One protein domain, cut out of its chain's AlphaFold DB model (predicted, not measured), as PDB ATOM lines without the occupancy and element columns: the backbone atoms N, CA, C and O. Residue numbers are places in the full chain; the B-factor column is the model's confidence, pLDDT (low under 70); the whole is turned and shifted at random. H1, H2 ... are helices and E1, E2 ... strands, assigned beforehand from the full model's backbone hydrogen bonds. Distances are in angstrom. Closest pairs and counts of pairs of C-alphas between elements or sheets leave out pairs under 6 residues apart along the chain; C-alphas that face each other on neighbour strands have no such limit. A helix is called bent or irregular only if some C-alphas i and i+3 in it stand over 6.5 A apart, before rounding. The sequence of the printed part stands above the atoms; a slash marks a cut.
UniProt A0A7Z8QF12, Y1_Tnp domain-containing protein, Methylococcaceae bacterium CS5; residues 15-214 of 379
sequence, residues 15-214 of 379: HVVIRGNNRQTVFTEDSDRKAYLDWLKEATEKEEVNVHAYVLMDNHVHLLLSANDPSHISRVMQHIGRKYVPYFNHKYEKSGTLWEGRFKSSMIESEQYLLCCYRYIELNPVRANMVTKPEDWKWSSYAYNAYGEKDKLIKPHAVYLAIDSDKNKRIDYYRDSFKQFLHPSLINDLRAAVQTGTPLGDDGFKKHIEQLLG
ATOM      1  N   HIS A  15     193.328 283.077 204.705       98.06
ATOM      2  CA  HIS A  15     193.798 283.687 203.471       98.06
ATOM      3  C   HIS A  15     192.908 284.881 203.122       98.06
ATOM      4  O   HIS A  15     191.734 284.720 202.789       98.06
ATOM      5  N   VAL A  16     193.467 286.085 203.210       98.00
ATOM      6  CA  VAL A  16     192.821 287.372 202.937       98.00
ATOM      7  C   VAL A  16     193.274 287.918 201.585       98.00
ATOM      8  O   VAL A  16     194.459 287.890 201.257       98.00
ATOM      9  N   VAL A  17     192.329 288.456 200.809       98.19
ATOM     10  CA  VAL A  17     192.599 289.145 199.541       98.19
ATOM     11  C   VAL A  17     191.847 290.469 199.479       98.19
ATOM     12  O   VAL A  17     190.630 290.514 199.671       98.19
ATOM     13  N   ILE A  18     192.549 291.550 199.145       97.44
ATOM     14  CA  ILE A  18     191.945 292.852 198.835       97.44
ATOM     15  C   ILE A  18     192.443 293.333 197.471       97.44
ATOM     16  O   ILE A  18     193.618 293.181 197.153       97.44
ATOM     17  N   ARG A  19     191.539 293.848 196.633       97.31
ATOM     18  CA  ARG A  19     191.806 294.179 195.226       97.31
ATOM     19  C   ARG A  19     191.341 295.591 194.896       97.31
ATOM     20  O   ARG A  19     190.293 296.017 195.387       97.31
ATOM     21  N   GLY A  20     192.134 296.297 194.095       97.31
ATOM     22  CA  GLY A  20     191.855 297.644 193.614       97.31
ATOM     23  C   GLY A  20     190.587 297.697 192.777       97.31
ATOM     24  O   GLY A  20     190.337 296.796 191.979       97.31
ATOM     25  N   ASN A  21     189.788 298.743 192.974       96.12
ATOM     26  CA  ASN A  21     188.546 298.973 192.250       96.12
ATOM     27  C   ASN A  21     188.774 298.892 190.735       96.12
ATOM     28  O   ASN A  21     189.740 299.453 190.229       96.12
ATOM     29  N   ASN A  22     187.915 298.170 190.012       92.19
ATOM     30  CA  ASN A  22     188.089 297.903 188.580       92.19
ATOM     31  C   ASN A  22     189.476 297.317 188.216       92.19
ATOM     32  O   ASN A  22     190.026 297.601 187.155       92.19
ATOM     33  N   ARG A  23     190.070 296.520 189.119       92.31
ATOM     34  CA  ARG A  23     191.432 295.966 188.994       92.31
ATOM     35  C   ARG A  23     192.529 297.018 188.787       92.31
ATOM     36  O   ARG A  23     193.597 296.667 188.277       92.31
ATOM     37  N   GLN A  24     192.276 298.268 189.179       95.19
ATOM     38  CA  GLN A  24     193.239 299.356 189.054       95.19
ATOM     39  C   GLN A  24     194.499 299.091 189.876       95.19
ATOM     40  O   GLN A  24     194.446 298.422 190.913       95.19
ATOM     41  N   THR A  25     195.614 299.666 189.436       96.75
ATOM     42  CA  THR A  25     196.856 299.708 190.206       96.75
ATOM     43  C   THR A  25     196.613 300.388 191.551       96.75
ATOM     44  O   THR A  25     196.045 301.476 191.622       96.75
ATOM     45  N   VAL A  26     197.031 299.719 192.620       97.94
ATOM     46  CA  VAL A  26     196.975 300.196 194.003       97.94
ATOM     47  C   VAL A  26     198.359 300.468 194.571       97.94
ATOM     48  O   VAL A  26     198.431 301.098 195.616       97.94
ATOM     49  N   PHE A  27     199.430 300.030 193.900       98.38
ATOM     50  CA  PHE A  27     200.814 300.417 194.181       98.38
ATOM     51  C   PHE A  27     201.476 300.877 192.885       98.38
ATOM     52  O   PHE A  27     201.801 300.055 192.029       98.38
ATOM     53  N   THR A  28     201.655 302.185 192.732       96.81
ATOM     54  CA  THR A  28     202.291 302.758 191.539       96.81
ATOM     55  C   THR A  28     203.808 302.736 191.697       96.81
ATOM     56  O   THR A  28     204.533 302.508 190.733       96.81
ATOM     57  N   GLU A  29     204.294 302.900 192.928       97.31
ATOM     58  CA  GLU A  29     205.714 302.937 193.260       97.31
ATOM     59  C   GLU A  29     206.078 301.983 194.400       97.31
ATOM     60  O   GLU A  29     205.259 301.559 195.217       97.31
ATOM     61  N   ASP A  30     207.371 301.691 194.512       98.06
ATOM     62  CA  ASP A  30     207.940 300.947 195.636       98.06
ATOM     63  C   ASP A  30     207.716 301.637 196.993       98.06
ATOM     64  O   ASP A  30     207.573 300.967 198.014       98.06
ATOM     65  N   SER A  31     207.660 302.972 197.015       98.06
ATOM     66  CA  SER A  31     207.356 303.757 198.218       98.06
ATOM     67  C   SER A  31     205.952 303.463 198.762       98.06
ATOM     68  O   SER A  31     205.769 303.406 199.976       98.06
ATOM     69  N   ASP A  32     204.989 303.168 197.887       98.44
ATOM     70  CA  ASP A  32     203.625 302.816 198.282       98.44
ATOM     71  C   ASP A  32     203.571 301.455 198.976       98.44
ATOM     72  O   ASP A  32     202.897 301.288 199.993       98.44
ATOM     73  N   ARG A  33     204.320 300.479 198.449       98.38
ATOM     74  CA  ARG A  33     204.425 299.143 199.049       98.38
ATOM     75  C   ARG A  33     205.102 299.207 200.414       98.38
ATOM     76  O   ARG A  33     204.631 298.556 201.340       98.38
ATOM     77  N   LYS A  34     206.147 300.033 200.564       98.00
ATOM     78  CA  LYS A  34     206.788 300.292 201.867       98.00
ATOM     79  C   LYS A  34     205.794 300.877 202.867       98.00
ATOM     80  O   LYS A  34     205.593 300.281 203.917       98.00
ATOM     81  N   ALA A  35     205.103 301.960 202.500       98.31
ATOM     82  CA  ALA A  35     204.105 302.590 203.364       98.31
ATOM     83  C   ALA A  35     202.991 301.607 203.775       98.31
ATOM     84  O   ALA A  35     202.576 301.563 204.933       98.31
ATOM     85  N   TYR A  36     202.535 300.763 202.843       98.56
ATOM     86  CA  TYR A  36     201.553 299.720 203.136       98.56
ATOM     87  C   TYR A  36     202.074 298.682 204.133       98.56
ATOM     88  O   TYR A  36     201.348 298.332 205.063       98.56
ATOM     89  N   LEU A  37     203.306 298.188 203.959       98.44
ATOM     90  CA  LEU A  37     203.919 297.232 204.886       98.44
ATOM     91  C   LEU A  37     204.139 297.843 206.275       98.44
ATOM     92  O   LEU A  37     203.910 297.152 207.266       98.44
ATOM     93  N   ASP A  38     204.505 299.123 206.358       98.25
ATOM     94  CA  ASP A  38     204.678 299.827 207.632       98.25
ATOM     95  C   ASP A  38     203.356 299.913 208.413       98.25
ATOM     96  O   ASP A  38     203.305 299.544 209.588       98.25
ATOM     97  N   TRP A  39     202.254 300.300 207.759       98.50
ATOM     98  CA  TRP A  39     200.934 300.325 208.405       98.50
ATOM     99  C   TRP A  39     200.351 298.936 208.656       98.50
ATOM    100  O   TRP A  39     199.618 298.751 209.627       98.50
ATOM    101  N   LEU A  40     200.658 297.951 207.809       98.56
ATOM    102  CA  LEU A  40     200.302 296.558 208.069       98.56
ATOM    103  C   LEU A  40     201.006 296.073 209.339       98.56
ATOM    104  O   LEU A  40     200.337 295.525 210.210       98.56
ATOM    105  N   LYS A  41     202.306 296.351 209.488       98.31
ATOM    106  CA  LYS A  41     203.076 296.040 210.695       98.31
ATOM    107  C   LYS A  41     202.480 296.717 211.928       98.31
ATOM    108  O   LYS A  41     202.128 296.008 212.869       98.31
ATOM    109  N   GLU A  42     202.291 298.039 211.893       98.12
ATOM    110  CA  GLU A  42     201.669 298.814 212.981       98.12
ATOM    111  C   GLU A  42     200.327 298.197 213.408       98.12
ATOM    112  O   GLU A  42     200.090 297.949 214.592       98.12
ATOM    113  N   ALA A  43     199.457 297.898 212.439       98.31
ATOM    114  CA  ALA A  43     198.144 297.326 212.700       98.31
ATOM    115  C   ALA A  43     198.227 295.919 213.305       98.31
ATOM    116  O   ALA A  43     197.492 295.610 214.241       98.31
ATOM    117  N   THR A  44     199.101 295.062 212.772       98.25
ATOM    118  CA  THR A  44     199.254 293.678 213.245       98.25
ATOM    119  C   THR A  44     199.859 293.596 214.640       98.25
ATOM    120  O   THR A  44     199.425 292.760 215.423       98.25
ATOM    121  N   GLU A  45     200.791 294.488 214.987       97.44
ATOM    122  CA  GLU A  45     201.349 294.574 216.341       97.44
ATOM    123  C   GLU A  45     200.294 295.064 217.335       97.44
ATOM    124  O   GLU A  45     200.144 294.487 218.408       97.44
ATOM    125  N   LYS A  46     199.514 296.084 216.959       97.50
ATOM    126  CA  LYS A  46     198.454 296.637 217.809       97.50
ATOM    127  C   LYS A  46     197.332 295.639 218.108       97.50
ATOM    128  O   LYS A  46     196.798 295.645 219.211       97.50
ATOM    129  N   GLU A  47     196.934 294.849 217.117       97.50
ATOM    130  CA  GLU A  47     195.810 293.909 217.227       97.50
ATOM    131  C   GLU A  47     196.284 292.457 217.452       97.50
ATOM    132  O   GLU A  47     195.485 291.533 217.340       97.50
ATOM    133  N   GLU A  48     197.572 292.228 217.729       97.00
ATOM    134  CA  GLU A  48     198.151 290.895 217.987       97.00
ATOM    135  C   GLU A  48     197.822 289.850 216.899       97.00
ATOM    136  O   GLU A  48     197.437 288.708 217.168       97.00
ATOM    137  N   VAL A  49     197.954 290.249 215.632       98.38
ATOM    138  CA  VAL A  49     197.713 289.383 214.470       98.38
ATOM    139  C   VAL A  49     199.040 288.891 213.908       98.38
ATOM    140  O   VAL A  49     199.930 289.676 213.591       98.38
ATOM    141  N   ASN A  50     199.162 287.584 213.709       98.31
ATOM    142  CA  ASN A  50     200.330 286.982 213.084       98.31
ATOM    143  C   ASN A  50     200.205 287.023 211.559       98.31
ATOM    144  O   ASN A  50     199.210 286.552 211.004       98.31
ATOM    145  N   VAL A  51     201.239 287.522 210.877       98.69
ATOM    146  CA  VAL A  51     201.374 287.424 209.417       98.69
ATOM    147  C   VAL A  51     202.282 286.252 209.074       98.69
ATOM    148  O   VAL A  51     203.446 286.225 209.453       98.69
ATOM    149  N   HIS A  52     201.755 285.280 208.342       98.50
ATOM    150  CA  HIS A  52     202.456 284.041 208.007       98.50
ATOM    151  C   HIS A  52     203.090 284.078 206.617       98.50
ATOM    152  O   HIS A  52     204.206 283.598 206.425       98.50
ATOM    153  N   ALA A  53     202.371 284.663 205.659       98.62
ATOM    154  CA  ALA A  53     202.824 284.875 204.292       98.62
ATOM    155  C   ALA A  53     202.096 286.080 203.681       98.62
ATOM    156  O   ALA A  53     200.954 286.371 204.049       98.62
ATOM    157  N   TYR A  54     202.727 286.764 202.730       98.88
ATOM    158  CA  TYR A  54     202.103 287.838 201.962       98.88
ATOM    159  C   TYR A  54     202.678 287.968 200.552       98.88
ATOM    160  O   TYR A  54     203.800 287.554 200.264       98.88
ATOM    161  N   VAL A  55     201.911 288.622 199.680       98.81
ATOM    162  CA  VAL A  55     202.430 289.257 198.466       98.81
ATOM    163  C   VAL A  55     201.656 290.541 198.177       98.81
ATOM    164  O   VAL A  55     200.422 290.566 198.247       98.81
ATOM    165  N   LEU A  56     202.384 291.609 197.851       98.75
ATOM    166  CA  LEU A  56     201.825 292.849 197.319       98.75
ATOM    167  C   LEU A  56     201.986 292.831 195.797       98.75
ATOM    168  O   LEU A  56     203.097 292.938 195.281       98.75
ATOM    169  N   MET A  57     200.871 292.671 195.093       98.44
ATOM    170  CA  MET A  57     200.776 292.757 193.634       98.44
ATOM    171  C   MET A  57     200.361 294.171 193.247       98.44
ATOM    172  O   MET A  57     199.735 294.854 194.047       98.44
ATOM    173  N   ASP A  58     200.580 294.586 192.003       97.69
ATOM    174  CA  ASP A  58     200.294 295.963 191.566       97.69
ATOM    175  C   ASP A  58     198.856 296.411 191.814       97.69
ATOM    176  O   ASP A  58     198.634 297.566 192.154       97.69
ATOM    177  N   ASN A  59     197.877 295.512 191.682       97.62
ATOM    178  CA  ASN A  59     196.451 295.817 191.829       97.62
ATOM    179  C   ASN A  59     195.743 295.054 192.961       97.62
ATOM    180  O   ASN A  59     194.521 295.159 193.102       97.62
ATOM    181  N   HIS A  60     196.452 294.249 193.754       98.12
ATOM    182  CA  HIS A  60     195.847 293.507 194.862       98.12
ATOM    183  C   HIS A  60     196.876 293.008 195.877       98.12
ATOM    184  O   HIS A  60     198.072 292.968 195.626       98.12
ATOM    185  N   VAL A  61     196.395 292.591 197.042       98.69
ATOM    186  CA  VAL A  61     197.216 292.070 198.135       98.69
ATOM    187  C   VAL A  61     196.675 290.715 198.557       98.69
ATOM    188  O   VAL A  61     195.458 290.560 198.689       98.69
ATOM    189  N   HIS A  62     197.567 289.751 198.787       98.75
ATOM    190  CA  HIS A  62     197.246 288.508 199.486       98.75
ATOM    191  C   HIS A  62     197.986 288.468 200.821       98.75
ATOM    192  O   HIS A  62     199.190 288.705 200.850       98.75
ATOM    193  N   LEU A  63     197.281 288.109 201.893       98.75
ATOM    194  CA  LEU A  63     197.837 287.904 203.231       98.75
ATOM    195  C   LEU A  63     197.367 286.553 203.773       98.75
ATOM    196  O   LEU A  63     196.215 286.179 203.566       98.75
ATOM    197  N   LEU A  64     198.221 285.852 204.505       98.62
ATOM    198  CA  LEU A  64     197.842 284.705 205.323       98.62
ATOM    199  C   LEU A  64     198.028 285.082 206.787       98.62
ATOM    200  O   LEU A  64     199.152 285.319 207.224       98.62
ATOM    201  N   LEU A  65     196.919 285.184 207.515       98.44
ATOM    202  CA  LEU A  65     196.871 285.775 208.851       98.44
ATOM    203  C   LEU A  65     196.294 284.790 209.863       98.44
ATOM    204  O   LEU A  65     195.362 284.071 209.522       98.44
ATOM    205  N   SER A  66     196.758 284.802 211.106       97.44
ATOM    206  CA  SER A  66     196.038 284.177 212.225       97.44
ATOM    207  C   SER A  66     195.988 285.122 213.417       97.44
ATOM    208  O   SER A  66     196.847 285.988 213.578       97.44
ATOM    209  N   ALA A  67     194.957 284.983 214.240       95.62
ATOM    210  CA  ALA A  67     194.783 285.780 215.444       95.62
ATOM    211  C   ALA A  67     194.046 284.955 216.494       95.62
ATOM    212  O   ALA A  67     193.217 284.110 216.142       95.62
ATOM    213  N   ASN A  68     194.317 285.222 217.770       92.44
ATOM    214  CA  ASN A  68     193.578 284.588 218.855       92.44
ATOM    215  C   ASN A  68     192.126 285.095 218.900       92.44
ATOM    216  O   ASN A  68     191.198 284.294 218.921       92.44
ATOM    217  N   ASP A  69     191.920 286.414 218.833       92.62
ATOM    218  CA  ASP A  69     190.592 286.989 218.603       92.62
ATOM    219  C   ASP A  69     190.348 287.117 217.087       92.62
ATOM    220  O   ASP A  69     191.030 287.884 216.395       92.62
ATOM    221  N   PRO A  70     189.349 286.414 216.533       83.88
ATOM    222  CA  PRO A  70     189.116 286.429 215.098       83.88
ATOM    223  C   PRO A  70     188.648 287.795 214.554       83.88
ATOM    224  O   PRO A  70     188.795 288.088 213.363       83.88
ATOM    225  N   SER A  71     188.115 288.678 215.400       91.56
ATOM    226  CA  SER A  71     187.734 290.042 215.022       91.56
ATOM    227  C   SER A  71     188.943 290.927 214.687       91.56
ATOM    228  O   SER A  71     188.813 291.853 213.875       91.56
ATOM    229  N   HIS A  72     190.126 290.608 215.221       96.19
ATOM    230  CA  HIS A  72     191.350 291.392 215.048       96.19
ATOM    231  C   HIS A  72     191.808 291.453 213.588       96.19
ATOM    232  O   HIS A  72     192.173 292.524 213.107       96.19
ATOM    233  N   ILE A  73     191.653 290.372 212.812       96.81
ATOM    234  CA  ILE A  73     191.935 290.380 211.363       96.81
ATOM    235  C   ILE A  73     191.107 291.463 210.653       96.81
ATOM    236  O   ILE A  73     191.606 292.201 209.802       96.81
ATOM    237  N   SER A  74     189.828 291.602 211.016       95.88
ATOM    238  CA  SER A  74     188.972 292.633 210.422       95.88
ATOM    239  C   SER A  74     189.392 294.046 210.836       95.88
ATOM    240  O   SER A  74     189.293 294.959 210.012       95.88
ATOM    241  N   ARG A  75     189.877 294.230 212.072       97.19
ATOM    242  CA  ARG A  75     190.390 295.514 212.574       97.19
ATOM    243  C   ARG A  75     191.704 295.909 211.904       97.19
ATOM    244  O   ARG A  75     191.814 297.056 211.481       97.19
ATOM    245  N   VAL A  76     192.620 294.962 211.682       98.31
ATOM    246  CA  VAL A  76     193.852 295.173 210.899       98.31
ATOM    247  C   VAL A  76     193.517 295.688 209.503       98.31
ATOM    248  O   VAL A  76     193.976 296.756 209.098       98.31
ATOM    249  N   MET A  77     192.634 294.992 208.781       97.81
ATOM    250  CA  MET A  77     192.249 295.415 207.432       97.81
ATOM    251  C   MET A  77     191.535 296.774 207.422       97.81
ATOM    252  O   MET A  77     191.685 297.550 206.475       97.81
ATOM    253  N   GLN A  78     190.761 297.086 208.466       97.00
ATOM    254  CA  GLN A  78     190.128 298.394 208.623       97.00
ATOM    255  C   GLN A  78     191.159 299.500 208.889       97.00
ATOM    256  O   GLN A  78     191.046 300.578 208.306       97.00
ATOM    257  N   HIS A  79     192.154 299.245 209.741       98.00
ATOM    258  CA  HIS A  79     193.242 300.174 210.037       98.00
ATOM    259  C   HIS A  79     194.014 300.527 208.762       98.00
ATOM    260  O   HIS A  79     194.135 301.703 208.422       98.00
ATOM    261  N   ILE A  80     194.446 299.513 208.007       97.56
ATOM    262  CA  ILE A  80     195.180 299.704 206.750       97.56
ATOM    263  C   ILE A  80     194.341 300.510 205.759       97.56
ATOM    264  O   ILE A  80     194.834 301.463 205.166       97.56
ATOM    265  N   GLY A  81     193.050 300.191 205.616       96.62
ATOM    266  CA  GLY A  81     192.147 300.951 204.750       96.62
ATOM    267  C   GLY A  81     192.039 302.431 205.136       96.62
ATOM    268  O   GLY A  81     192.030 303.288 204.255       96.62
ATOM    269  N   ARG A  82     192.004 302.744 206.438       97.25
ATOM    270  CA  ARG A  82     191.939 304.125 206.949       97.25
ATOM    271  C   ARG A  82     193.221 304.922 206.719       97.25
ATOM    272  O   ARG A  82     193.136 306.134 206.585       97.25
ATOM    273  N   LYS A  83     194.384 304.267 206.694       98.19
ATOM    274  CA  LYS A  83     195.685 304.922 206.483       98.19
ATOM    275  C   LYS A  83     196.047 305.014 205.002       98.19
ATOM    276  O   LYS A  83     196.347 306.091 204.497       98.19
ATOM    277  N   TYR A  84     195.956 303.891 204.296       98.31
ATOM    278  CA  TYR A  84     196.483 303.748 202.945       98.31
ATOM    279  C   TYR A  84     195.630 304.444 201.881       98.31
ATOM    280  O   TYR A  84     196.171 305.037 200.954       98.31
ATOM    281  N   VAL A  85     194.295 304.408 202.002       97.56
ATOM    282  CA  VAL A  85     193.411 305.007 200.985       97.56
ATOM    283  C   VAL A  85     193.559 306.533 200.926       97.56
ATOM    284  O   VAL A  85     193.752 307.042 199.823       97.56
ATOM    285  N   PRO A  86     193.533 307.281 202.051       98.06
ATOM    286  CA  PRO A  86     193.801 308.719 202.016       98.06
ATOM    287  C   PRO A  86     195.210 309.053 201.519       98.06
ATOM    288  O   PRO A  86     195.352 309.971 200.720       98.06
ATOM    289  N   TYR A  87     196.228 308.286 201.936       98.31
ATOM    290  CA  TYR A  87     197.603 308.440 201.449       98.31
ATOM    291  C   TYR A  87     197.680 308.324 199.921       98.31
ATOM    292  O   TYR A  87     198.183 309.230 199.262       98.31
ATOM    293  N   PHE A  88     197.126 307.249 199.354       98.19
ATOM    294  CA  PHE A  88     197.146 307.007 197.912       98.19
ATOM    295  C   PHE A  88     196.383 308.095 197.151       98.19
ATOM    296  O   PHE A  88     196.881 308.635 196.165       98.19
ATOM    297  N   ASN A  89     195.188 308.451 197.630       98.00
ATOM    298  CA  ASN A  89     194.360 309.478 197.005       98.00
ATOM    299  C   ASN A  89     195.042 310.850 197.009       98.00
ATOM    300  O   ASN A  89     195.008 311.542 195.998       98.00
ATOM    301  N   HIS A  90     195.695 311.219 198.112       97.94
ATOM    302  CA  HIS A  90     196.444 312.467 198.197       97.94
ATOM    303  C   HIS A  90     197.663 312.464 197.268       97.94
ATOM    304  O   HIS A  90     197.842 313.401 196.500       97.94
ATOM    305  N   LYS A  91     198.465 311.390 197.292       98.06
ATOM    306  CA  LYS A  91     199.698 311.282 196.499       98.06
ATOM    307  C   LYS A  91     199.450 311.284 194.986       98.06
ATOM    308  O   LYS A  91     200.255 311.835 194.246       98.06
ATOM    309  N   TYR A  92     198.361 310.663 194.534       97.50
ATOM    310  CA  TYR A  92     198.049 310.486 193.109       97.50
ATOM    311  C   TYR A  92     196.887 311.358 192.616       97.50
ATOM    312  O   TYR A  92     196.328 311.075 191.554       97.50
ATOM    313  N   GLU A  93     196.499 312.373 193.398       97.19
ATOM    314  CA  GLU A  93     195.405 313.306 193.085       97.19
ATOM    315  C   GLU A  93     194.105 312.580 192.681       97.19
ATOM    316  O   GLU A  93     193.399 312.944 191.738       97.19
ATOM    317  N   LYS A  94     193.793 311.488 193.389       94.81
ATOM    318  CA  LYS A  94     192.582 310.681 193.187       94.81
ATOM    319  C   LYS A  94     191.532 310.989 194.248       94.81
ATOM    320  O   LYS A  94     191.815 311.500 195.327       94.81
ATOM    321  N   SER A  95     190.296 310.605 193.956       92.81
ATOM    322  CA  SER A  95     189.174 310.669 194.890       92.81
ATOM    323  C   SER A  95     188.369 309.366 194.868       92.81
ATOM    324  O   SER A  95     188.483 308.550 193.953       92.81
ATOM    325  N   GLY A  96     187.559 309.147 195.906       91.56
ATOM    326  CA  GLY A  96     186.713 307.958 196.027       91.56
ATOM    327  C   GLY A  96     187.426 306.728 196.599       91.56
ATOM    328  O   GLY A  96     188.404 306.826 197.344       91.56
ATOM    329  N   THR A  97     186.873 305.546 196.314       93.56
ATOM    330  CA  THR A  97     187.335 304.273 196.882       93.56
ATOM    331  C   THR A  97     188.471 303.663 196.069       93.56
ATOM    332  O   THR A  97     188.310 303.400 194.878       93.56
ATOM    333  N   LEU A  98     189.574 303.318 196.734       96.75
ATOM    334  CA  LEU A  98     190.679 302.595 196.099       96.75
ATOM    335  C   LEU A  98     190.357 301.117 195.829       96.75
ATOM    336  O   LEU A  98     190.784 300.571 194.816       96.75
ATOM    337  N   TRP A  99     189.605 300.468 196.721       97.25
ATOM    338  CA  TRP A  99     189.340 299.023 196.708       97.25
ATOM    339  C   TRP A  99     187.967 298.684 196.101       97.25
ATOM    340  O   TRP A  99     187.028 299.456 196.264       97.25
ATOM    341  N   GLU A 100     187.806 297.495 195.496       93.25
ATOM    342  CA  GLU A 100     186.513 296.973 194.964       93.25
ATOM    343  C   GLU A 100     185.429 296.811 196.050       93.25
ATOM    344  O   GLU A 100     184.264 296.517 195.775       93.25
ATOM    345  N   GLY A 101     185.818 296.949 197.315       91.19
ATOM    346  CA  GLY A 101     184.950 296.884 198.472       91.19
ATOM    347  C   GLY A 101     185.680 296.282 199.660       91.19
ATOM    348  O   GLY A 101     186.862 296.520 199.897       91.19
ATOM    349  N   ARG A 102     184.950 295.480 200.431       91.94
ATOM    350  CA  ARG A 102     185.508 294.748 201.564       91.94
ATOM    351  C   ARG A 102     186.482 293.659 201.090       91.94
ATOM    352  O   ARG A 102     186.211 293.000 200.091       91.94
ATOM    353  N   PHE A 103     187.531 293.396 201.869       95.06
ATOM    354  CA  PHE A 103     188.417 292.251 201.635       95.06
ATOM    355  C   PHE A 103     187.641 290.920 201.610       95.06
ATOM    356  O   PHE A 103     186.665 290.736 202.353       95.06
ATOM    357  N   LYS A 104     188.101 290.002 200.764       94.44
ATOM    358  CA  LYS A 104     187.680 288.600 200.685       94.44
ATOM    359  C   LYS A 104     188.565 287.758 201.597       94.44
ATOM    360  O   LYS A 104     189.697 288.149 201.873       94.44
ATOM    361  N   SER A 105     188.054 286.638 202.088       94.38
ATOM    362  CA  SER A 105     188.764 285.841 203.089       94.38
ATOM    363  C   SER A 105     188.262 284.407 203.143       94.38
ATOM    364  O   SER A 105     187.054 284.215 203.054       94.38
ATOM    365  N   SER A 106     189.146 283.440 203.380       93.50
ATOM    366  CA  SER A 106     188.800 282.033 203.627       93.50
ATOM    367  C   SER A 106     189.702 281.435 204.711       93.50
ATOM    368  O   SER A 106     190.900 281.703 204.711       93.50
ATOM    369  N   MET A 107     189.130 280.662 205.641       93.19
ATOM    370  CA  MET A 107     189.900 279.876 206.616       93.19
ATOM    371  C   MET A 107     190.575 278.694 205.927       93.19
ATOM    372  O   MET A 107     189.967 278.068 205.063       93.19
ATOM    373  N   ILE A 108     191.800 278.381 206.331       88.75
ATOM    374  CA  ILE A 108     192.622 277.321 205.755       88.75
ATOM    375  C   ILE A 108     192.849 276.243 206.815       88.75
ATOM    376  O   ILE A 108     193.267 276.543 207.930       88.75
ATOM    377  N   GLU A 109     192.601 274.987 206.465       82.62
ATOM    378  CA  GLU A 109     193.014 273.849 207.280       82.62
ATOM    379  C   GLU A 109     194.545 273.732 207.270       82.62
ATOM    380  O   GLU A 109     195.183 273.533 206.229       82.62
ATOM    381  N   SER A 110     195.136 273.903 208.452       75.50
ATOM    382  CA  SER A 110     196.571 274.121 208.604       75.50
ATOM    383  C   SER A 110     197.423 272.943 208.129       75.50
ATOM    384  O   SER A 110     198.395 273.151 207.406       75.50
ATOM    385  N   GLU A 111     197.079 271.721 208.533       71.00
ATOM    386  CA  GLU A 111     197.923 270.539 208.304       71.00
ATOM    387  C   GLU A 111     198.040 270.186 206.820       71.00
ATOM    388  O   GLU A 111     199.125 269.855 206.346       71.00
ATOM    389  N   GLN A 112     196.941 270.314 206.071       68.75
ATOM    390  CA  GLN A 112     196.896 269.897 204.672       68.75
ATOM    391  C   GLN A 112     197.165 271.044 203.687       68.75
ATOM    392  O   GLN A 112     197.825 270.837 202.666       68.75
ATOM    393  N   TYR A 113     196.673 272.257 203.962       79.75
ATOM    394  CA  TYR A 113     196.613 273.316 202.946       79.75
ATOM    395  C   TYR A 113     197.460 274.550 203.249       79.75
ATOM    396  O   TYR A 113     197.611 275.395 202.363       79.75
ATOM    397  N   LEU A 114     198.065 274.677 204.435       88.56
ATOM    398  CA  LEU A 114     198.815 275.888 204.777       88.56
ATOM    399  C   LEU A 114     200.010 276.129 203.845       88.56
ATOM    400  O   LEU A 114     200.095 277.190 203.231       88.56
ATOM    401  N   LEU A 115     200.921 275.158 203.705       85.88
ATOM    402  CA  LEU A 115     202.120 275.323 202.866       85.88
ATOM    403  C   LEU A 115     201.762 275.457 201.376       85.88
ATOM    404  O   LEU A 115     202.418 276.176 200.622       85.88
ATOM    405  N   CYS A 116     200.664 274.831 200.960       86.06
ATOM    406  CA  CYS A 116     200.063 275.044 199.649       86.06
ATOM    407  C   CYS A 116     199.591 276.494 199.465       86.06
ATOM    408  O   CYS A 116     199.834 277.095 198.418       86.06
ATOM    409  N   CYS A 117     198.955 277.077 200.483       92.25
ATOM    410  CA  CYS A 117     198.517 278.467 200.474       92.25
ATOM    411  C   CYS A 117     199.703 279.446 200.475       92.25
ATOM    412  O   CYS A 117     199.655 280.438 199.752       92.25
ATOM    413  N   TYR A 118     200.776 279.159 201.217       96.94
ATOM    414  CA  TYR A 118     202.043 279.904 201.170       96.94
ATOM    415  C   TYR A 118     202.579 279.987 199.733       96.94
ATOM    416  O   TYR A 118     202.686 281.076 199.165       96.94
ATOM    417  N   ARG A 119     202.798 278.822 199.104       94.19
ATOM    418  CA  ARG A 119     203.241 278.713 197.705       94.19
ATOM    419  C   ARG A 119     202.285 279.426 196.764       94.19
ATOM    420  O   ARG A 119     202.714 280.134 195.859       94.19
ATOM    421  N   TYR A 120     200.977 279.267 196.965       95.25
ATOM    422  CA  TYR A 120     199.986 279.954 196.150       95.25
ATOM    423  C   TYR A 120     200.151 281.468 196.252       95.25
ATOM    424  O   TYR A 120     200.208 282.124 195.218       95.25
ATOM    425  N   ILE A 121     200.264 282.023 197.456       98.25
ATOM    426  CA  ILE A 121     200.451 283.459 197.677       98.25
ATOM    427  C   ILE A 121     201.717 283.940 196.966       98.25
ATOM    428  O   ILE A 121     201.618 284.801 196.093       98.25
ATOM    429  N   GLU A 122     202.862 283.329 197.253       98.25
ATOM    430  CA  GLU A 122     204.179 283.786 196.794       98.25
ATOM    431  C   GLU A 122     204.441 283.526 195.300       98.25
ATOM    432  O   GLU A 122     205.213 284.248 194.681       98.25
ATOM    433  N   LEU A 123     203.739 282.575 194.670       96.06
ATOM    434  CA  LEU A 123     203.789 282.352 193.217       96.06
ATOM    435  C   LEU A 123     202.843 283.265 192.412       96.06
ATOM    436  O   LEU A 123     202.751 283.106 191.194       96.06
ATOM    437  N   ASN A 124     202.101 284.199 193.026       96.06
ATOM    438  CA  ASN A 124     201.258 285.131 192.251       96.06
ATOM    439  C   ASN A 124     202.036 285.956 191.210       96.06
ATOM    440  O   ASN A 124     201.554 286.005 190.079       96.06
ATOM    441  N   PRO A 125     203.198 286.559 191.529       97.31
ATOM    442  CA  PRO A 125     203.995 287.328 190.571       97.31
ATOM    443  C   PRO A 125     204.408 286.497 189.355       97.31
ATOM    444  O   PRO A 125     204.254 286.943 188.220       97.31
ATOM    445  N   VAL A 126     204.824 285.248 189.590       95.12
ATOM    446  CA  VAL A 126     205.178 284.293 188.530       95.12
ATOM    447  C   VAL A 126     203.956 283.943 187.682       95.12
ATOM    448  O   VAL A 126     203.992 284.048 186.462       95.12
ATOM    449  N   ARG A 127     202.823 283.596 188.309       92.50
ATOM    450  CA  ARG A 127     201.579 283.274 187.581       92.50
ATOM    451  C   ARG A 127     201.000 284.456 186.803       92.50
ATOM    452  O   ARG A 127     200.226 284.238 185.876       92.50
ATOM    453  N   ALA A 128     201.311 285.682 187.211       90.75
ATOM    454  CA  ALA A 128     200.934 286.902 186.511       90.75
ATOM    455  C   ALA A 128     201.944 287.294 185.415       90.75
ATOM    456  O   ALA A 128     201.759 288.332 184.789       90.75
ATOM    457  N   ASN A 129     202.985 286.482 185.180       95.56
ATOM    458  CA  ASN A 129     204.086 286.752 184.251       95.56
ATOM    459  C   ASN A 129     204.810 288.085 184.525       95.56
ATOM    460  O   ASN A 129     205.335 288.707 183.607       95.56
ATOM    461  N   MET A 130     204.830 288.538 185.783       94.75
ATOM    462  CA  MET A 130     205.544 289.757 186.187       94.75
ATOM    463  C   MET A 130     207.031 289.488 186.422       94.75
ATOM    464  O   MET A 130     207.862 290.373 186.253       94.75
ATOM    465  N   VAL A 131     207.348 288.258 186.818       97.25
ATOM    466  CA  VAL A 131     208.701 287.757 187.053       97.25
ATOM    467  C   VAL A 131     208.785 286.289 186.657       97.25
ATOM    468  O   VAL A 131     207.768 285.596 186.607       97.25
ATOM    469  N   THR A 132     209.997 285.796 186.406       94.44
ATOM    470  CA  THR A 132     210.211 284.381 186.071       94.44
ATOM    471  C   THR A 132     210.315 283.490 187.299       94.44
ATOM    472  O   THR A 132     209.905 282.330 187.248       94.44
ATOM    473  N   LYS A 133     210.829 284.026 188.409       95.06
ATOM    474  CA  LYS A 133     211.024 283.286 189.652       95.06
ATOM    475  C   LYS A 133     210.462 284.063 190.845       95.06
ATOM    476  O   LYS A 133     210.410 285.291 190.799       95.06
ATOM    477  N   PRO A 134     210.010 283.380 191.910       95.75
ATOM    478  CA  PRO A 134     209.455 284.052 193.083       95.75
ATOM    479  C   PRO A 134     210.473 284.958 193.802       95.75
ATOM    480  O   PRO A 134     210.075 285.997 194.322       95.75
ATOM    481  N   GLU A 135     211.771 284.629 193.780       96.50
ATOM    482  CA  GLU A 135     212.840 285.468 194.349       96.50
ATOM    483  C   GLU A 135     212.993 286.835 193.673       96.50
ATOM    484  O   GLU A 135     213.423 287.790 194.315       96.50
ATOM    485  N   ASP A 136     212.589 286.956 192.408       97.44
ATOM    486  CA  ASP A 136     212.688 288.210 191.659       97.44
ATOM    487  C   ASP A 136     211.632 289.235 192.133       97.44
ATOM    488  O   ASP A 136     211.718 290.425 191.822       97.44
ATOM    489  N   TRP A 137     210.622 288.798 192.900       97.75
ATOM    490  CA  TRP A 137     209.577 289.661 193.452       97.75
ATOM    491  C   TRP A 137     209.781 289.935 194.945       97.75
ATOM    492  O   TRP A 137     209.205 289.280 195.821       97.75
ATOM    493  N   LYS A 138     210.540 290.996 195.235       97.00
ATOM    494  CA  LYS A 138     210.878 291.434 196.604       97.00
ATOM    495  C   LYS A 138     209.678 291.805 197.487       97.00
ATOM    496  O   LYS A 138     209.810 291.888 198.700       97.00
ATOM    497  N   TRP A 139     208.506 292.051 196.898       98.25
ATOM    498  CA  TRP A 139     207.295 292.456 197.618       98.25
ATOM    499  C   TRP A 139     206.454 291.254 198.062       98.25
ATOM    500  O   TRP A 139     205.231 291.231 197.899       98.25
ATOM    501  N   SER A 140     207.122 290.234 198.592       98.44
ATOM    502  CA  SER A 140     206.517 289.004 199.093       98.44
ATOM    503  C   SER A 140     207.285 288.461 200.293       98.44
ATOM    504  O   SER A 140     208.449 288.790 200.508       98.44
ATOM    505  N   SER A 141     206.648 287.560 201.035       98.44
ATOM    506  CA  SER A 141     207.289 286.819 202.123       98.44
ATOM    507  C   SER A 141     208.259 285.727 201.657       98.44
ATOM    508  O   SER A 141     208.875 285.072 202.501       98.44
ATOM    509  N   TYR A 142     208.427 285.532 200.340       98.25
ATOM    510  CA  TYR A 142     209.246 284.449 199.796       98.25
ATOM    511  C   TYR A 142     210.688 284.532 200.292       98.25
ATOM    512  O   TYR A 142     211.227 283.529 200.740       98.25
ATOM    513  N   ALA A 143     211.293 285.723 200.314       97.75
ATOM    514  CA  ALA A 143     212.673 285.897 200.772       97.75
ATOM    515  C   ALA A 143     212.888 285.428 202.227       97.75
ATOM    516  O   ALA A 143     213.873 284.760 202.549       97.75
ATOM    517  N   TYR A 144     211.914 285.692 203.103       97.62
ATOM    518  CA  TYR A 144     211.932 285.209 204.482       97.62
ATOM    519  C   TYR A 144     211.811 283.679 204.547       97.62
ATOM    520  O   TYR A 144     212.630 283.017 205.184       97.62
ATOM    521  N   ASN A 145     210.801 283.107 203.886       96.94
ATOM    522  CA  ASN A 145     210.497 281.676 203.987       96.94
ATOM    523  C   ASN A 145     211.511 280.796 203.225       96.94
ATOM    524  O   ASN A 145     211.815 279.688 203.654       96.94
ATOM    525  N   ALA A 146     212.059 281.289 202.114       96.44
ATOM    526  CA  ALA A 146     212.935 280.547 201.211       96.44
ATOM    527  C   ALA A 146     214.430 280.817 201.414       96.44
ATOM    528  O   ALA A 146     215.238 280.005 200.982       96.44
ATOM    529  N   TYR A 147     214.821 281.924 202.051       96.94
ATOM    530  CA  TYR A 147     216.238 282.244 202.294       96.94
ATOM    531  C   TYR A 147     216.529 282.636 203.744       96.94
ATOM    532  O   TYR A 147     217.684 282.818 204.124       96.94
ATOM    533  N   GLY A 148     215.504 282.723 204.596       94.38
ATOM    534  CA  GLY A 148     215.680 283.053 206.005       94.38
ATOM    535  C   GLY A 148     216.085 284.502 206.250       94.38
ATOM    536  O   GLY A 148     216.636 284.773 207.328       94.38
ATOM    537  N   GLU A 149     215.837 285.388 205.277       96.44
ATOM    538  CA  GLU A 149     216.044 286.829 205.397       96.44
ATOM    539  C   GLU A 149     215.245 287.412 206.565       96.44
ATOM    540  O   GLU A 149     214.266 286.836 207.039       96.44
ATOM    541  N   LYS A 150     215.679 288.565 207.080       94.56
ATOM    542  CA  LYS A 150     214.989 289.217 208.194       94.56
ATOM    543  C   LYS A 150     213.774 289.976 207.673       94.56
ATOM    544  O   LYS A 150     213.925 290.976 206.983       94.56
ATOM    545  N   ASP A 151     212.594 289.568 208.117       95.50
ATOM    546  CA  ASP A 151     211.347 290.309 207.943       95.50
ATOM    547  C   ASP A 151     210.724 290.524 209.330       95.50
ATOM    548  O   ASP A 151     210.569 289.583 210.111       95.50
ATOM    549  N   LYS A 152     210.435 291.784 209.672       92.19
ATOM    550  CA  LYS A 152     209.876 292.158 210.981       92.19
ATOM    551  C   LYS A 152     208.377 291.870 211.081       92.19
ATOM    552  O   LYS A 152     207.849 291.870 212.190       92.19
ATOM    553  N   LEU A 153     207.710 291.668 209.948       96.25
ATOM    554  CA  LEU A 153     206.281 291.406 209.866       96.25
ATOM    555  C   LEU A 153     205.969 289.914 210.024       96.25
ATOM    556  O   LEU A 153     204.961 289.555 210.631       96.25
ATOM    557  N   ILE A 154     206.829 289.043 209.488       97.75
ATOM    558  CA  ILE A 154     206.548 287.607 209.430       97.75
ATOM    559  C   ILE A 154     206.701 286.932 210.793       97.75
ATOM    560  O   ILE A 154     207.726 287.022 211.473       97.75
ATOM    561  N   LYS A 155     205.668 286.172 211.153       97.31
ATOM    562  CA  LYS A 155     205.632 285.221 212.260       97.31
ATOM    563  C   LYS A 155     205.426 283.819 211.676       97.31
ATOM    564  O   LYS A 155     204.343 283.539 211.154       97.31
ATOM    565  N   PRO A 156     206.432 282.927 211.728       96.19
ATOM    566  CA  PRO A 156     206.301 281.572 211.200       96.19
ATOM    567  C   PRO A 156     205.132 280.823 211.840       96.19
ATOM    568  O   PRO A 156     204.993 280.808 213.061       96.19
ATOM    569  N   HIS A 157     204.297 280.184 211.023       96.62
ATOM    570  CA  HIS A 157     203.229 279.328 211.529       96.62
ATOM    571  C   HIS A 157     203.791 278.003 212.073       96.62
ATOM    572  O   HIS A 157     204.808 277.509 211.583       96.62
ATOM    573  N   ALA A 158     203.088 277.376 213.023       92.88
ATOM    574  CA  ALA A 158     203.496 276.111 213.642       92.88
ATOM    575  C   ALA A 158     203.787 274.999 212.616       92.88
ATOM    576  O   ALA A 158     204.809 274.338 212.712       92.88
ATOM    577  N   VAL A 159     202.951 274.847 211.584       88.31
ATOM    578  CA  VAL A 159     203.166 273.870 210.491       88.31
ATOM    579  C   VAL A 159     204.459 274.128 209.710       88.31
ATOM    580  O   VAL A 159     205.135 273.176 209.342       88.31
ATOM    581  N   TYR A 160     204.838 275.389 209.473       91.88
ATOM    582  CA  TYR A 160     206.127 275.691 208.843       91.88
ATOM    583  C   TYR A 160     207.280 275.320 209.780       91.88
ATOM    584  O   TYR A 160     208.240 274.683 209.361       91.88
ATOM    585  N   LEU A 161     207.171 275.664 211.067       94.00
ATOM    586  CA  LEU A 161     208.166 275.299 212.080       94.00
ATOM    587  C   LEU A 161     208.281 273.779 212.282       94.00
ATOM    588  O   LEU A 161     209.363 273.299 212.591       94.00
ATOM    589  N   ALA A 162     207.195 273.036 212.069       88.12
ATOM    590  CA  ALA A 162     207.138 271.584 212.199       88.12
ATOM    591  C   ALA A 162     207.778 270.823 211.024       88.12
ATOM    592  O   ALA A 162     207.943 269.612 211.131       88.12
ATOM    593  N   ILE A 163     208.147 271.502 209.926       83.25
ATOM    594  CA  ILE A 163     208.853 270.875 208.794       83.25
ATOM    595  C   ILE A 163     210.148 270.205 209.274       83.25
ATOM    596  O   ILE A 163     210.420 269.063 208.919       83.25
ATOM    597  N   ASP A 164     210.940 270.925 210.067       92.62
ATOM    598  CA  ASP A 164     212.176 270.438 210.683       92.62
ATOM    599  C   ASP A 164     212.550 271.380 211.839       92.62
ATOM    600  O   ASP A 164     212.236 272.572 211.788       92.62
ATOM    601  N   SER A 165     213.228 270.894 212.880       92.25
ATOM    602  CA  SER A 165     213.711 271.747 213.974       92.25
ATOM    603  C   SER A 165     214.851 272.674 213.524       92.25
ATOM    604  O   SER A 165     214.952 273.808 214.009       92.25
ATOM    605  N   ASP A 166     215.644 272.260 212.533       95.50
ATOM    606  CA  ASP A 166     216.729 273.038 211.940       95.50
ATOM    607  C   ASP A 166     216.206 274.065 210.917       95.50
ATOM    608  O   ASP A 166     215.486 273.743 209.969       95.50
ATOM    609  N   LYS A 167     216.598 275.337 211.085       95.31
ATOM    610  CA  LYS A 167     216.179 276.438 210.201       95.31
ATOM    611  C   LYS A 167     216.595 276.223 208.742       95.31
ATOM    612  O   LYS A 167     215.798 276.524 207.856       95.31
ATOM    613  N   ASN A 168     217.808 275.741 208.494       96.44
ATOM    614  CA  ASN A 168     218.338 275.567 207.145       96.44
ATOM    615  C   ASN A 168     217.613 274.427 206.427       96.44
ATOM    616  O   ASN A 168     217.196 274.602 205.288       96.44
ATOM    617  N   LYS A 169     217.333 273.318 207.124       93.25
ATOM    618  CA  LYS A 169     216.542 272.214 206.553       93.25
ATOM    619  C   LYS A 169     215.120 272.635 206.182       93.25
ATOM    620  O   LYS A 169     214.621 272.235 205.133       93.25
ATOM    621  N   ARG A 170     214.477 273.483 206.999       94.19
ATOM    622  CA  ARG A 170     213.167 274.065 206.651       94.19
ATOM    623  C   ARG A 170     213.231 274.903 205.380       94.19
ATOM    624  O   ARG A 170     212.373 274.755 204.518       94.19
ATOM    625  N   ILE A 171     214.244 275.761 205.275       96.56
ATOM    626  CA  ILE A 171     214.489 276.607 204.103       96.56
ATOM    627  C   ILE A 171     214.709 275.752 202.848       96.56
ATOM    628  O   ILE A 171     214.121 276.029 201.803       96.56
ATOM    629  N   ASP A 172     215.517 274.698 202.949       92.12
ATOM    630  CA  ASP A 172     215.800 273.786 201.839       92.12
ATOM    631  C   ASP A 172     214.531 273.072 201.370       92.12
ATOM    632  O   ASP A 172     214.182 273.148 200.192       92.12
ATOM    633  N   TYR A 173     213.775 272.486 202.303       90.31
ATOM    634  CA  TYR A 173     212.484 271.867 202.008       90.31
ATOM    635  C   TYR A 173     211.508 272.862 201.367       90.31
ATOM    636  O   TYR A 173     210.817 272.542 200.395       90.31
ATOM    637  N   TYR A 174     211.448 274.085 201.902       92.19
ATOM    638  CA  TYR A 174     210.555 275.116 201.397       92.19
ATOM    639  C   TYR A 174     210.906 275.488 199.957       92.19
ATOM    640  O   TYR A 174     210.022 275.451 199.104       92.19
ATOM    641  N   ARG A 175     212.182 275.741 199.645       93.88
ATOM    642  CA  ARG A 175     212.643 275.997 198.269       93.88
ATOM    643  C   ARG A 175     212.349 274.831 197.334       93.88
ATOM    644  O   ARG A 175     211.831 275.045 196.238       93.88
ATOM    645  N   ASP A 176     212.620 273.603 197.769       84.56
ATOM    646  CA  ASP A 176     212.366 272.405 196.969       84.56
ATOM    647  C   ASP A 176     210.884 272.240 196.626       84.56
ATOM    648  O   ASP A 176     210.547 271.841 195.508       84.56
ATOM    649  N   SER A 177     209.983 272.648 197.521       81.31
ATOM    650  CA  SER A 177     208.543 272.611 197.255       81.31
ATOM    651  C   SER A 177     208.112 273.506 196.079       81.31
ATOM    652  O   SER A 177     207.102 273.221 195.436       81.31
ATOM    653  N   PHE A 178     208.873 274.553 195.730       85.69
ATOM    654  CA  PHE A 178     208.578 275.434 194.587       85.69
ATOM    655  C   PHE A 178     209.018 274.847 193.243       85.69
ATOM    656  O   PHE A 178     208.538 275.305 192.208       85.69
ATOM    657  N   LYS A 179     209.866 273.809 193.237       73.06
ATOM    658  CA  LYS A 179     210.228 273.071 192.012       73.06
ATOM    659  C   LYS A 179     209.050 272.262 191.468       73.06
ATOM    660  O   LYS A 179     209.000 271.946 190.285       73.06
ATOM    661  N   GLN A 180     208.104 271.920 192.338       63.34
ATOM    662  CA  GLN A 180     206.878 271.230 191.969       63.34
ATOM    663  C   GLN A 180     205.813 272.251 191.568       63.34
ATOM    664  O   GLN A 180     205.657 273.289 192.214       63.34
ATOM    665  N   PHE A 181     205.027 271.949 190.538       62.34
ATOM    666  CA  PHE A 181     203.882 272.783 190.184       62.34
ATOM    667  C   PHE A 181     202.766 272.636 191.224       62.34
ATOM    668  O   PHE A 181     202.515 271.550 191.746       62.34
ATOM    669  N   LEU A 182     202.075 273.735 191.532       67.06
ATOM    670  CA  LEU A 182     200.798 273.655 192.238       67.06
ATOM    671  C   LEU A 182     199.745 273.133 191.264       67.06
ATOM    672  O   LEU A 182     199.550 273.716 190.196       67.06
ATOM    673  N   HIS A 183     199.063 272.055 191.641       64.88
ATOM    674  CA  HIS A 183     198.059 271.449 190.781       64.88
ATOM    675  C   HIS A 183     196.936 272.456 190.444       64.88
ATOM    676  O   HIS A 183     196.464 273.162 191.344       64.88
ATOM    677  N   PRO A 184     196.469 272.539 189.181       64.69
ATOM    678  CA  PRO A 184     195.442 273.502 188.783       64.69
ATOM    679  C   PRO A 184     194.142 273.421 189.596       64.69
ATOM    680  O   PRO A 184     193.538 274.458 189.866       64.69
ATOM    681  N   SER A 185     193.727 272.223 190.033       65.25
ATOM    682  CA  SER A 185     192.522 272.064 190.868       65.25
ATOM    683  C   SER A 185     192.661 272.790 192.207       65.25
ATOM    684  O   SER A 185     191.815 273.605 192.546       65.25
ATOM    685  N   LEU A 186     193.788 272.615 192.898       72.44
ATOM    686  CA  LEU A 186     194.080 273.280 194.166       72.44
ATOM    687  C   LEU A 186     194.114 274.810 194.015       72.44
ATOM    688  O   LEU A 186     193.621 275.537 194.875       72.44
ATOM    689  N   ILE A 187     194.663 275.314 192.905       76.50
ATOM    690  CA  ILE A 187     194.626 276.748 192.577       76.50
ATOM    691  C   ILE A 187     193.177 277.230 192.435       76.50
ATOM    692  O   ILE A 187     192.831 278.311 192.924       76.50
ATOM    693  N   ASN A 188     192.331 276.454 191.756       74.06
ATOM    694  CA  ASN A 188     190.917 276.770 191.596       74.06
ATOM    695  C   ASN A 188     190.174 276.720 192.935       74.06
ATOM    696  O   ASN A 188     189.395 277.634 193.208       74.06
ATOM    697  N   ASP A 189     190.479 275.749 193.793       77.75
ATOM    698  CA  ASP A 189     189.889 275.615 195.125       77.75
ATOM    699  C   ASP A 189     190.262 276.795 196.023       77.75
ATOM    700  O   ASP A 189     189.379 277.430 196.595       77.75
ATOM    701  N   LEU A 190     191.541 277.186 196.069       82.69
ATOM    702  CA  LEU A 190     192.009 278.377 196.792       82.69
ATOM    703  C   LEU A 190     191.290 279.651 196.317       82.69
ATOM    704  O   LEU A 190     190.823 280.461 197.122       82.69
ATOM    705  N   ARG A 191     191.154 279.829 194.997       85.00
ATOM    706  CA  ARG A 191     190.433 280.975 194.411       85.00
ATOM    707  C   ARG A 191     188.949 280.955 194.767       85.00
ATOM    708  O   ARG A 191     188.402 281.990 195.159       85.00
ATOM    709  N   ALA A 192     188.299 279.804 194.625       80.25
ATOM    710  CA  ALA A 192     186.881 279.628 194.902       80.25
ATOM    711  C   ALA A 192     186.579 279.838 196.390       80.25
ATOM    712  O   ALA A 192     185.637 280.560 196.727       80.25
ATOM    713  N   ALA A 193     187.407 279.282 197.273       87.31
ATOM    714  CA  ALA A 193     187.306 279.407 198.720       87.31
ATOM    715  C   ALA A 193     187.331 280.880 199.149       87.31
ATOM    716  O   ALA A 193     186.386 281.355 199.780       87.31
ATOM    717  N   VAL A 194     188.326 281.653 198.702       89.69
ATOM    718  CA  VAL A 194     188.409 283.099 198.988       89.69
ATOM    719  C   VAL A 194     187.227 283.869 198.415       89.69
ATOM    720  O   VAL A 194     186.671 284.742 199.083       89.69
ATOM    721  N   GLN A 195     186.834 283.573 197.174       86.81
ATOM    722  CA  GLN A 195     185.746 284.282 196.501       86.81
ATOM    723  C   GLN A 195     184.398 284.080 197.203       86.81
ATOM    724  O   GLN A 195     183.577 284.997 197.238       86.81
ATOM    725  N   THR A 196     184.174 282.884 197.741       83.00
ATOM    726  CA  THR A 196     182.915 282.485 198.379       83.00
ATOM    727  C   THR A 196     182.912 282.680 199.893       83.00
ATOM    728  O   THR A 196     181.840 282.695 200.496       83.00
ATOM    729  N   GLY A 197     184.085 282.830 200.508       85.94
ATOM    730  CA  GLY A 197     184.251 282.773 201.957       85.94
ATOM    731  C   GLY A 197     184.091 281.367 202.539       85.94
ATOM    732  O   GLY A 197     183.875 281.230 203.741       85.94
ATOM    733  N   THR A 198     184.144 280.330 201.700       85.69
ATOM    734  CA  THR A 198     184.094 278.930 202.142       85.69
ATOM    735  C   THR A 198     185.457 278.547 202.715       85.69
ATOM    736  O   THR A 198     186.456 278.871 202.073       85.69
ATOM    737  N   PRO A 199     185.535 277.871 203.874       88.12
ATOM    738  CA  PRO A 199     186.787 277.309 204.371       88.12
ATOM    739  C   PRO A 199     187.408 276.329 203.364       88.12
ATOM    740  O   PRO A 199     186.695 275.522 202.761       88.12
ATOM    741  N   LEU A 200     188.724 276.407 203.182       84.12
ATOM    742  CA  LEU A 200     189.505 275.437 202.423       84.12
ATOM    743  C   LEU A 200     190.007 274.347 203.371       84.12
ATOM    744  O   LEU A 200     190.846 274.608 204.229       84.12
ATOM    745  N   GLY A 201     189.487 273.143 203.189       75.50
ATOM    746  CA  GLY A 201     189.815 271.959 203.971       75.50
ATOM    747  C   GLY A 201     188.986 270.770 203.506       75.50
ATOM    748  O   GLY A 201     188.129 270.914 202.615       75.50
ATOM    749  N   ASP A 202     189.230 269.612 204.103       70.50
ATOM    750  CA  ASP A 202     188.416 268.426 203.860       70.50
ATOM    751  C   ASP A 202     186.971 268.584 204.397       70.50
ATOM    752  O   ASP A 202     186.574 269.606 204.976       70.50
ATOM    753  N   ASP A 203     186.122 267.587 204.147       71.62
ATOM    754  CA  ASP A 203     184.730 267.625 204.610       71.62
ATOM    755  C   ASP A 203     184.610 267.513 206.138       71.62
ATOM    756  O   ASP A 203     183.630 267.998 206.709       71.62
ATOM    757  N   GLY A 204     185.592 266.901 206.806       68.56
ATOM    758  CA  GLY A 204     185.673 266.830 208.262       68.56
ATOM    759  C   GLY A 204     185.924 268.207 208.865       68.56
ATOM    760  O   GLY A 204     185.164 268.646 209.730       68.56
ATOM    761  N   PHE A 205     186.907 268.933 208.334       75.31
ATOM    762  CA  PHE A 205     187.217 270.308 208.690       75.31
ATOM    763  C   PHE A 205     186.003 271.207 208.488       75.31
ATOM    764  O   PHE A 205     185.584 271.890 209.420       75.31
ATOM    765  N   LYS A 206     185.358 271.167 207.316       81.00
ATOM    766  CA  LYS A 206     184.159 271.988 207.061       81.00
ATOM    767  C   LYS A 206     183.049 271.701 208.067       81.00
ATOM    768  O   LYS A 206     182.538 272.645 208.660       81.00
ATOM    769  N   LYS A 207     182.721 270.427 208.313       78.19
ATOM    770  CA  LYS A 207     181.709 270.040 209.313       78.19
ATOM    771  C   LYS A 207     182.074 270.521 210.713       78.19
ATOM    772  O   LYS A 207     181.205 271.006 211.431       78.19
ATOM    773  N   HIS A 208     183.344 270.417 211.092       77.88
ATOM    774  CA  HIS A 208     183.828 270.898 212.380       77.88
ATOM    775  C   HIS A 208     183.641 272.416 212.522       77.88
ATOM    776  O   HIS A 208     183.115 272.886 213.530       77.88
ATOM    777  N   ILE A 209     183.979 273.184 211.481       84.50
ATOM    778  CA  ILE A 209     183.730 274.629 211.445       84.50
ATOM    779  C   ILE A 209     182.223 274.932 211.550       84.50
ATOM    780  O   ILE A 209     181.832 275.822 212.304       84.50
ATOM    781  N   GLU A 210     181.363 274.210 210.824       85.88
ATOM    782  CA  GLU A 210     179.903 274.406 210.884       85.88
ATOM    783  C   GLU A 210     179.338 274.154 212.281       85.88
ATOM    784  O   GLU A 210     178.501 274.926 212.752       85.88
ATOM    785  N   GLN A 211     179.821 273.107 212.954       84.25
ATOM    786  CA  GLN A 211     179.443 272.779 214.327       84.25
ATOM    787  C   GLN A 211     179.838 273.892 215.300       84.25
ATOM    788  O   GLN A 211     179.011 274.313 216.104       84.25
ATOM    789  N   LEU A 212     181.070 274.404 215.201       83.44
ATOM    790  CA  LEU A 212     181.555 275.474 216.079       83.44
ATOM    791  C   LEU A 212     180.832 276.806 215.858       83.44
ATOM    792  O   LEU A 212     180.645 277.569 216.801       83.44
ATOM    793  N   LEU A 213     180.428 277.096 214.621       81.44
ATOM    794  CA  LEU A 213     179.768 278.355 214.277       81.44
ATOM    795  C   LEU A 213     178.239 278.295 214.362       81.44
ATOM    796  O   LEU A 213     177.591 279.336 214.253       81.44
ATOM    797  N   GLY A 214     177.652 277.101 214.487       78.25
ATOM    798  CA  GLY A 214     176.202 276.905 214.450       78.25
ATOM    799  C   GLY A 214     175.559 277.323 213.121       78.25
ATOM    800  O   GLY A 214     174.382 277.679 213.085       78.25
TER     801      GLY A 214
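AT A GLANCE: This is residues 15 to 214 of the 379 residues of the protein "Y1_Tnp domain-containing protein" of Methylococcaceae bacterium CS5 (UniProt A0A7Z8QF12). A twisted sheet of four strands makes the core, with H1 and H2 over one face and H3 and H8 over the other, in three layers. H5 and H7 pack on each other beyond the edge strand E2, while H9 lies beyond the other edge, E4. The printed part has 200 residues, with nine named helices and four named strands in the order E1 H1 E2 E3 H2 E4 H3 H4 H5 H6 H7 H8 H9. The sheet runs E2 E3 E1 E4, all antiparallel, and the class is mixed, helices and strands. The whole is compact, with a radius of gyration of the C-alphas of 16.7 A and spans of 48 by 43 by 33 A.

IN THESE COORDINATES: The strands are E2, residues 49 to 57, 21.3 A; E3, 60 to 67, 22.0 A; E1, 15 to 19, from C-alpha 15 at (193.798, 283.687, 203.471); and E4, 104 to 107. E2 bends by 75 degrees at residue 52. The helices are H1, 30 to 46, 24.5 A; H2, 70 to 91, 32.8 A; H3, 110 to 122, 17.1 A; H4, 124 to 127; H5, 142 to 147; H6, 158 to 161; H7, 167 to 179, 19.4 A; H8, 184 to 196, 18.2 A; and H9, 203 to 213, ending at C-alpha 213 (179.768, 278.355, 214.277). H3 is irregular: C-alphas 112 and 115 are 7.7 A apart.

HOW THE PARTS SIT: The hairpin E2 and E3 has N 52 and O 64 at 2.8 A; E3 and E1 have N 16 and O 63 at 2.8 A; E1 and E4 have N 17 and O 104 at 2.9 A. E1, H1, E2 and E3, H2, E4 are split strand-helix-strand units, same-way strands with another strand between them, each with a right-handed crossover. H1 and H2 touch, C-alphas of Ala 43 and Val 76 closest at 5.1 A, at a shallow tilt of 32 degrees, opposite ways. On the opposite face H3, at a height over the sheet of 7.8 A, lies over E2 and E3. H8 stands up from the sheet at 50 degrees. H4 and H5 only graze the sheet. H3 touches H6 with residues 110 to 115 alone, C-alphas of Glu 111 and Val 159 closest at 6.6 A. H7 touches H5 with residues 171 to 175 alone, C-alphas of Ile 171 and Ala 146 closest at 5.1 A. H9 touches no helix. Every O i to N i+4 pair is within hydrogen-bond range in H1, H5, H8 and H9, against 16 of 18 in H2 and 7 of 9 in H3 and H7; H4 and H6 are too short for such a pair.

THE WHOLE: The C-alphas farthest apart, of Glu 93 and Ser 165, are 50.0 A apart. The printed part has no cut; the links H2 to E4 and H4 to H5 are long. Mean pLDDT of the printed part is 91.9, with residues 112, 180 to 185 and 204 under 70.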